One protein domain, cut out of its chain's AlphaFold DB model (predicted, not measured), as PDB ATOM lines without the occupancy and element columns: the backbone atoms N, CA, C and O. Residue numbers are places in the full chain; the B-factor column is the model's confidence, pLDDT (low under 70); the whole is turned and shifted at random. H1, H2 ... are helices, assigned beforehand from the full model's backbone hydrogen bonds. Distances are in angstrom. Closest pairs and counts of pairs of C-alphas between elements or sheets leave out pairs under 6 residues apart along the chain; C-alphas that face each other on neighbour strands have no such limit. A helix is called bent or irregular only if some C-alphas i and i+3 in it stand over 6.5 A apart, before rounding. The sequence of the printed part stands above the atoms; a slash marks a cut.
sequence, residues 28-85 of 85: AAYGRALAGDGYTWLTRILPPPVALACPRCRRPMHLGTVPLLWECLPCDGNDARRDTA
ATOM      1  N   ALA A  28     440.655 418.857 503.104       59.25
ATOM      2  CA  ALA A  28     439.763 419.956 503.446       59.25
ATOM      3  C   ALA A  28     440.248 420.743 504.679       59.25
ATOM      4  O   ALA A  28     440.168 421.974 504.691       59.25
ATOM      5  N   ALA A  29     440.796 420.059 505.691       55.28
ATOM      6  CA  ALA A  29     441.288 420.694 506.916       55.28
ATOM      7  C   ALA A  29     442.573 421.502 506.668       55.28
ATOM      8  O   ALA A  29     442.717 422.626 507.153       55.28
ATOM      9  N   TYR A  30     443.476 420.969 505.843       55.16
ATOM     10  CA  TYR A  30     444.712 421.658 505.456       55.16
ATOM     11  C   TYR A  30     444.499 422.690 504.351       55.16
ATOM     12  O   TYR A  30     445.265 423.647 504.258       55.16
ATOM     13  N   GLY A  31     443.430 422.560 503.564       56.03
ATOM     14  CA  GLY A  31     443.055 423.523 502.536       56.03
ATOM     15  C   GLY A  31     442.904 424.937 503.090       56.03
ATOM     16  O   GLY A  31     443.370 425.873 502.457       56.03
ATOM     17  N   ARG A  32     442.361 425.113 504.305       54.34
ATOM     18  CA  ARG A  32     442.282 426.441 504.948       54.34
ATOM     19  C   ARG A  32     443.633 426.962 505.437       54.34
ATOM     20  O   ARG A  32     443.872 428.155 505.328       54.34
ATOM     21  N   ALA A  33     444.506 426.093 505.944       54.53
ATOM     22  CA  ALA A  33     445.852 426.483 506.373       54.53
ATOM     23  C   ALA A  33     446.755 426.853 505.181       54.53
ATOM     24  O   ALA A  33     447.616 427.717 505.305       54.53
ATOM     25  N   LEU A  34     446.536 426.225 504.021       55.28
ATOM     26  CA  LEU A  34     447.237 426.531 502.772       55.28
ATOM     27  C   LEU A  34     446.612 427.722 502.021       55.28
ATOM     28  O   LEU A  34     447.338 428.492 501.396       55.28
ATOM     29  N   ALA A  35     445.284 427.887 502.076       56.28
ATOM     30  CA  ALA A  35     444.563 428.987 501.426       56.28
ATOM     31  C   ALA A  35     444.582 430.294 502.239       56.28
ATOM     32  O   ALA A  35     444.441 431.369 501.662       56.28
ATOM     33  N   GLY A  36     444.753 430.211 503.561       52.97
ATOM     34  CA  GLY A  36     444.864 431.355 504.461       52.97
ATOM     35  C   GLY A  36     446.271 431.943 504.442       52.97
ATOM     36  O   GLY A  36     447.122 431.568 505.240       52.97
ATOM     37  N   ASP A  37     446.505 432.861 503.510       58.53
ATOM     38  CA  ASP A  37     447.567 433.880 503.514       58.53
ATOM     39  C   ASP A  37     449.045 433.449 503.404       58.53
ATOM     40  O   ASP A  37     449.882 434.284 503.058       58.53
ATOM     41  N   GLY A  38     449.406 432.177 503.589       59.66
ATOM     42  CA  GLY A  38     450.818 431.755 503.636       59.66
ATOM     43  C   GLY A  38     451.570 431.728 502.296       59.66
ATOM     44  O   GLY A  38     452.798 431.802 502.279       59.66
ATOM     45  N   TYR A  39     450.860 431.638 501.169       64.56
ATOM     46  CA  TYR A  39     451.460 431.422 499.841       64.56
ATOM     47  C   TYR A  39     451.046 432.455 498.792       64.56
ATOM     48  O   TYR A  39     451.398 432.324 497.624       64.56
ATOM     49  N   THR A  40     450.352 433.522 499.182       67.00
ATOM     50  CA  THR A  40     450.021 434.626 498.262       67.00
ATOM     51  C   THR A  40     451.278 435.301 497.708       67.00
ATOM     52  O   THR A  40     451.279 435.799 496.587       67.00
ATOM     53  N   TRP A  41     452.397 435.261 498.435       72.06
ATOM     54  CA  TRP A  41     453.689 435.721 497.925       72.06
ATOM     55  C   TRP A  41     454.182 434.901 496.719       72.06
ATOM     56  O   TRP A  41     454.861 435.463 495.859       72.06
ATOM     57  N   LEU A  42     453.801 433.619 496.591       69.31
ATOM     58  CA  LEU A  42     454.164 432.799 495.431       69.31
ATOM     59  C   LEU A  42     453.544 433.338 494.144       69.31
ATOM     60  O   LEU A  42     454.187 433.260 493.103       69.31
ATOM     61  N   THR A  43     452.361 433.958 494.192       69.12
ATOM     62  CA  THR A  43     451.744 434.544 492.990       69.12
ATOM     63  C   THR A  43     452.494 435.776 492.479       69.12
ATOM     64  O   THR A  43     452.234 436.224 491.367       69.12
ATOM     65  N   ARG A  44     453.416 436.345 493.272       70.31
ATOM     66  CA  ARG A  44     454.299 437.442 492.840       70.31
ATOM     67  C   ARG A  44     455.576 436.946 492.161       70.31
ATOM     68  O   ARG A  44     456.221 437.725 491.471       70.31
ATOM     69  N   ILE A  45     455.957 435.690 492.392       76.19
ATOM     70  CA  ILE A  45     457.217 435.106 491.907       76.19
ATOM     71  C   ILE A  45     456.958 434.137 490.760       76.19
ATOM     72  O   ILE A  45     457.722 434.090 489.797       76.19
ATOM     73  N   LEU A  46     455.882 433.359 490.858       73.88
ATOM     74  CA  LEU A  46     455.495 432.423 489.824       73.88
ATOM     75  C   LEU A  46     454.818 433.190 488.685       73.88
ATOM     76  O   LEU A  46     453.843 433.906 488.930       73.88
ATOM     77  N   PRO A  47     455.301 433.041 487.440       71.25
ATOM     78  CA  PRO A  47     454.580 433.569 486.301       71.25
ATOM     79  C   PRO A  47     453.195 432.910 486.226       71.25
ATOM     80  O   PRO A  47     453.039 431.751 486.633       71.25
ATOM     81  N   PRO A  48     452.184 433.619 485.695       72.25
ATOM     82  CA  PRO A  48     450.888 433.007 485.450       72.25
ATOM     83  C   PRO A  48     451.066 431.765 484.560       72.25
ATOM     84  O   PRO A  48     451.913 431.774 483.657       72.25
ATOM     85  N   PRO A  49     450.297 430.689 484.800       76.06
ATOM     86  CA  PRO A  49     450.410 429.478 484.006       76.06
ATOM     87  C   PRO A  49     450.107 429.785 482.536       76.06
ATOM     88  O   PRO A  49     449.094 430.403 482.205       76.06
ATOM     89  N   VAL A  50     451.004 429.356 481.650       82.25
ATOM     90  CA  VAL A  50     450.848 429.539 480.203       82.25
ATOM     91  C   VAL A  50     449.715 428.646 479.709       82.25
ATOM     92  O   VAL A  50     449.658 427.465 480.052       82.25
ATOM     93  N   ALA A  51     448.825 429.205 478.888       84.25
ATOM     94  CA  ALA A  51     447.717 428.464 478.300       84.25
ATOM     95  C   ALA A  51     448.220 427.261 477.489       84.25
ATOM     96  O   ALA A  51     449.011 427.413 476.554       84.25
ATOM     97  N   LEU A  52     447.738 426.065 477.829       87.00
ATOM     98  CA  LEU A  52     448.035 424.847 477.077       87.00
ATOM     99  C   LEU A  52     447.232 424.814 475.772       87.00
ATOM    100  O   LEU A  52     446.106 425.299 475.709       87.00
ATOM    101  N   ALA A  53     447.785 424.217 474.718       91.25
ATOM    102  CA  ALA A  53     447.046 423.997 473.478       91.25
ATOM    103  C   ALA A  53     446.214 422.711 473.572       91.25
ATOM    104  O   ALA A  53     446.740 421.650 473.911       91.25
ATOM    105  N   CYS A  54     444.934 422.777 473.198       90.75
ATOM    106  CA  CYS A  54     444.069 421.603 473.154       90.75
ATOM    107  C   CYS A  54     444.622 420.547 472.175       90.75
ATOM    108  O   CYS A  54     444.875 420.877 471.011       90.75
ATOM    109  N   PRO A  55     444.734 419.265 472.567       89.00
ATOM    110  CA  PRO A  55     445.233 418.217 471.675       89.00
ATOM    111  C   PRO A  55     444.307 417.955 470.475       89.00
ATOM    112  O   PRO A  55     444.780 417.517 469.429       89.00
ATOM    113  N   ARG A  56     443.005 418.260 470.594       89.00
ATOM    114  CA  ARG A  56     441.988 418.006 469.557       89.00
ATOM    115  C   ARG A  56     441.846 419.151 468.554       89.00
ATOM    116  O   ARG A  56     441.821 418.905 467.355       89.00
ATOM    117  N   CYS A  57     441.748 420.397 469.025       91.75
ATOM    118  CA  CYS A  57     441.477 421.559 468.163       91.75
ATOM    119  C   CYS A  57     442.607 422.601 468.118       91.75
ATOM    120  O   CYS A  57     442.464 423.611 467.433       91.75
ATOM    121  N   ARG A  58     443.711 422.380 468.850       92.00
ATOM    122  CA  ARG A  58     444.890 423.266 468.951       92.00
ATOM    123  C   ARG A  58     444.622 424.683 469.476       92.00
ATOM    124  O   ARG A  58     445.551 425.480 469.551       92.00
ATOM    125  N   ARG A  59     443.389 424.998 469.881       90.62
ATOM    126  CA  ARG A  59     443.033 426.275 470.515       90.62
ATOM    127  C   ARG A  59     443.586 426.350 471.943       90.62
ATOM    128  O   ARG A  59     443.741 425.297 472.569       90.62
ATOM    129  N   PRO A  60     443.871 427.559 472.460       90.56
ATOM    130  CA  PRO A  60     444.294 427.727 473.843       90.56
ATOM    131  C   PRO A  60     443.191 427.254 474.794       90.56
ATOM    132  O   PRO A  60     442.021 427.606 474.632       90.56
ATOM    133  N   MET A  61     443.580 426.430 475.758       90.88
ATOM    134  CA  MET A  61     442.745 425.971 476.859       90.88
ATOM    135  C   MET A  61     442.723 427.023 477.964       90.88
ATOM    136  O   MET A  61     443.617 427.867 478.061       90.88
ATOM    137  N   HIS A  62     441.700 426.955 478.802       87.06
ATOM    138  CA  HIS A  62     441.540 427.830 479.957       87.06
ATOM    139  C   HIS A  62     441.549 426.996 481.235       87.06
ATOM    140  O   HIS A  62     441.204 425.816 481.209       87.06
ATOM    141  N   LEU A  63     441.989 427.600 482.337       83.81
ATOM    142  CA  LEU A  63     441.909 426.959 483.640       83.81
ATOM    143  C   LEU A  63     440.455 427.038 484.116       83.81
ATOM    144  O   LEU A  63     439.894 428.134 484.181       83.81
ATOM    145  N   GLY A  64     439.859 425.885 484.396       78.50
ATOM    146  CA  GLY A  64     438.482 425.779 484.856       78.50
ATOM    147  C   GLY A  64     438.287 426.258 486.294       78.50
ATOM    148  O   GLY A  64     439.197 426.758 486.956       78.50
ATOM    149  N   THR A  65     437.072 426.056 486.803       72.75
ATOM    150  CA  THR A  65     436.746 426.364 488.212       72.75
ATOM    151  C   THR A  65     437.448 425.399 489.171       72.75
ATOM    152  O   THR A  65     437.769 425.760 490.303       72.75
ATOM    153  N   VAL A  66     437.713 424.170 488.717       71.62
ATOM    154  CA  VAL A  66     438.516 423.200 489.461       71.62
ATOM    155  C   VAL A  66     439.994 423.580 489.322       71.62
ATOM    156  O   VAL A  66     440.496 423.653 488.196       71.62
ATOM    157  N   PRO A  67     440.718 423.798 490.436       66.12
ATOM    158  CA  PRO A  67     442.132 424.135 490.380       66.12
ATOM    159  C   PRO A  67     442.914 423.106 489.560       66.12
ATOM    160  O   PRO A  67     442.770 421.904 489.770       66.12
ATOM    161  N   LEU A  68     443.772 423.593 488.659       70.44
ATOM    162  CA  LEU A  68     444.657 422.789 487.803       70.44
ATOM    163  C   LEU A  68     443.961 421.951 486.715       70.44
ATOM    164  O   LEU A  68     444.651 421.235 485.986       70.44
ATOM    165  N   LEU A  69     442.641 422.059 486.550       82.38
ATOM    166  CA  LEU A  69     441.945 421.442 485.424       82.38
ATOM    167  C   LEU A  69     441.969 422.382 484.210       82.38
ATOM    168  O   LEU A  69     441.520 423.524 484.288       82.38
ATOM    169  N   TRP A  70     442.498 421.895 483.087       84.81
ATOM    170  CA  TRP A  70     442.493 422.613 481.812       84.81
ATOM    171  C   TRP A  70     441.310 422.172 480.963       84.81
ATOM    172  O   TRP A  70     441.192 421.000 480.611       84.81
ATOM    173  N   GLU A  71     440.475 423.133 480.596       89.25
ATOM    174  CA  GLU A  71     439.225 422.907 479.884       89.25
ATOM    175  C   GLU A  71     439.287 423.530 478.483       89.25
ATOM    176  O   GLU A  71     439.928 424.566 478.236       89.25
ATOM    177  N   CYS A  72     438.601 422.902 477.536       90.75
ATOM    178  CA  CYS A  72     438.518 423.331 476.150       90.75
ATOM    179  C   CYS A  72     437.051 423.526 475.752       90.75
ATOM    180  O   CYS A  72     436.469 422.660 475.098       90.75
ATOM    181  N   LEU A  73     436.496 424.715 476.030       88.12
ATOM    182  CA  LEU A  73     435.084 425.061 475.769       88.12
ATOM    183  C   LEU A  73     434.536 424.572 474.414       88.12
ATOM    184  O   LEU A  73     433.433 424.029 474.387       88.12
ATOM    185  N   PRO A  74     435.258 424.710 473.278       85.94
ATOM    186  CA  PRO A  74     434.737 424.265 471.985       85.94
ATOM    187  C   PRO A  74     434.608 422.741 471.847       85.94
ATOM    188  O   PRO A  74     433.743 422.267 471.115       85.94
ATOM    189  N   CYS A  75     435.499 421.977 472.480       87.19
ATOM    190  CA  CYS A  75     435.485 420.515 472.422       87.19
ATOM    191  C   CYS A  75     434.505 419.963 473.455       87.19
ATOM    192  O   CYS A  75     433.644 419.168 473.094       87.19
ATOM    193  N   ASP A  76     434.580 420.472 474.684       84.81
ATOM    194  CA  ASP A  76     433.759 420.008 475.803       84.81
ATOM    195  C   ASP A  76     432.271 420.300 475.549       84.81
ATOM    196  O   ASP A  76     431.415 419.451 475.785       84.81
ATOM    197  N   GLY A  77     431.947 421.454 474.949       81.44
ATOM    198  CA  GLY A  77     430.577 421.772 474.536       81.44
ATOM    199  C   GLY A  77     430.044 420.891 473.395       81.44
ATOM    200  O   GLY A  77     428.844 420.626 473.331       81.44
ATOM    201  N   ASN A  78     430.916 420.414 472.498       76.75
ATOM    202  CA  ASN A  78     430.527 419.488 471.430       76.75
ATOM    203  C   ASN A  78     430.299 418.069 471.958       76.75
ATOM    204  O   ASN A  78     429.363 417.411 471.507       76.75
ATOM    205  N   ASP A  79     431.131 417.610 472.894       74.25
ATOM    206  CA  ASP A  79     430.971 416.295 473.518       74.25
ATOM    207  C   ASP A  79     429.697 416.271 474.384       74.25
ATOM    208  O   ASP A  79     428.855 415.395 474.194       74.25
ATOM    209  N   ALA A  80     429.442 417.318 475.181       71.94
ATOM    210  CA  ALA A  80     428.205 417.441 475.961       71.94
ATOM    211  C   ALA A  80     426.934 417.419 475.089       71.94
ATOM    212  O   ALA A  80     425.945 416.781 475.444       71.94
ATOM    213  N   ARG A  81     426.954 418.079 473.919       67.69
ATOM    214  CA  ARG A  81     425.826 418.047 472.971       67.69
ATOM    215  C   ARG A  81     425.609 416.655 472.379       67.69
ATOM    216  O   ARG A  81     424.470 416.299 472.076       67.69
ATOM    217  N   ARG A  82     426.689 415.897 472.176       65.25
ATOM    218  CA  ARG A  82     426.644 414.551 471.602       65.25
ATOM    219  C   ARG A  82     426.070 413.530 472.579       65.25
ATOM    220  O   ARG A  82     425.328 412.670 472.134       65.25
ATOM    221  N   ASP A  83     426.366 413.657 473.867       60.22
ATOM    222  CA  ASP A  83     425.854 412.745 474.900       60.22
ATOM    223  C   ASP A  83     424.362 412.962 475.215       60.22
ATOM    224  O   ASP A  83     423.703 412.085 475.767       60.22
ATOM    225  N   THR A  84     423.808 414.123 474.852       60.47
ATOM    226  CA  THR A  84     422.377 414.445 475.009       60.47
ATOM    227  C   THR A  84     421.499 414.111 473.796       60.47
ATOM    228  O   THR A  84     420.296 414.373 473.847       60.47
ATOM    229  N   ALA A  85     422.077 413.600 472.704       53.03
ATOM    230  CA  ALA A  85     421.376 413.265 471.459       53.03
ATOM    231  C   ALA A  85     421.250 411.747 471.283       53.03
ATOM    232  O   ALA A  85     420.170 411.312 470.827       53.03
TER     233      ALA A  85
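This is residues 28 to 85 of the 85 residues of an uncharacterized protein of Streptomyces sp. S1A1-8 (UniProt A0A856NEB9). Little regular structure is found here: an open, flat chain has H3 at one end of its longest axis and the small helices H1 and H2 at the other, with a looped stretch, residues 46 to 72, between. Within that stretch, residues 62 to 63 pair antiparallel with 70 to 71. The printed part has 58 residues, with three named helices in the order H1, H2, H3 and no named strand; it is all helix, with 23 residues in named elements. It is extended, with a radius of gyration of the C-alphas of 16.0 A and spans of 46 by 27 by 11 A.

Look first at H3, residues 73 to 83; it is apart from H1, residues 28 to 35, and from H2, residues 42 to 45. H1 and H2 are also apart. O i to N i+4 pairs are within hydrogen-bond range in 6 of 7 cases in H3 and 2 of 4 in H1; H2 is too short for one.

Find C-alpha 73 at (435.084, 425.061, 475.769); H3 runs 15.4 A to C-alpha 83 at (425.854, 412.745, 474.900). H1 begins at C-alpha 28, (439.763, 419.956, 503.446), and runs 10.4 A; it is neither bent nor irregular, but only just: C-alphas 29 and 32 are 6.2 A apart.

The farthest C-alphas, of Trp 41 and Ala 85, are 47.4 A apart. The printed part has no cut; the link H2 to H3 is long. Residues 28 to 48 and 76 to 85 stand free. The model's pLDDT is under 70 at residues 28 to 40, 42 to 43, 67 and 81 to 85.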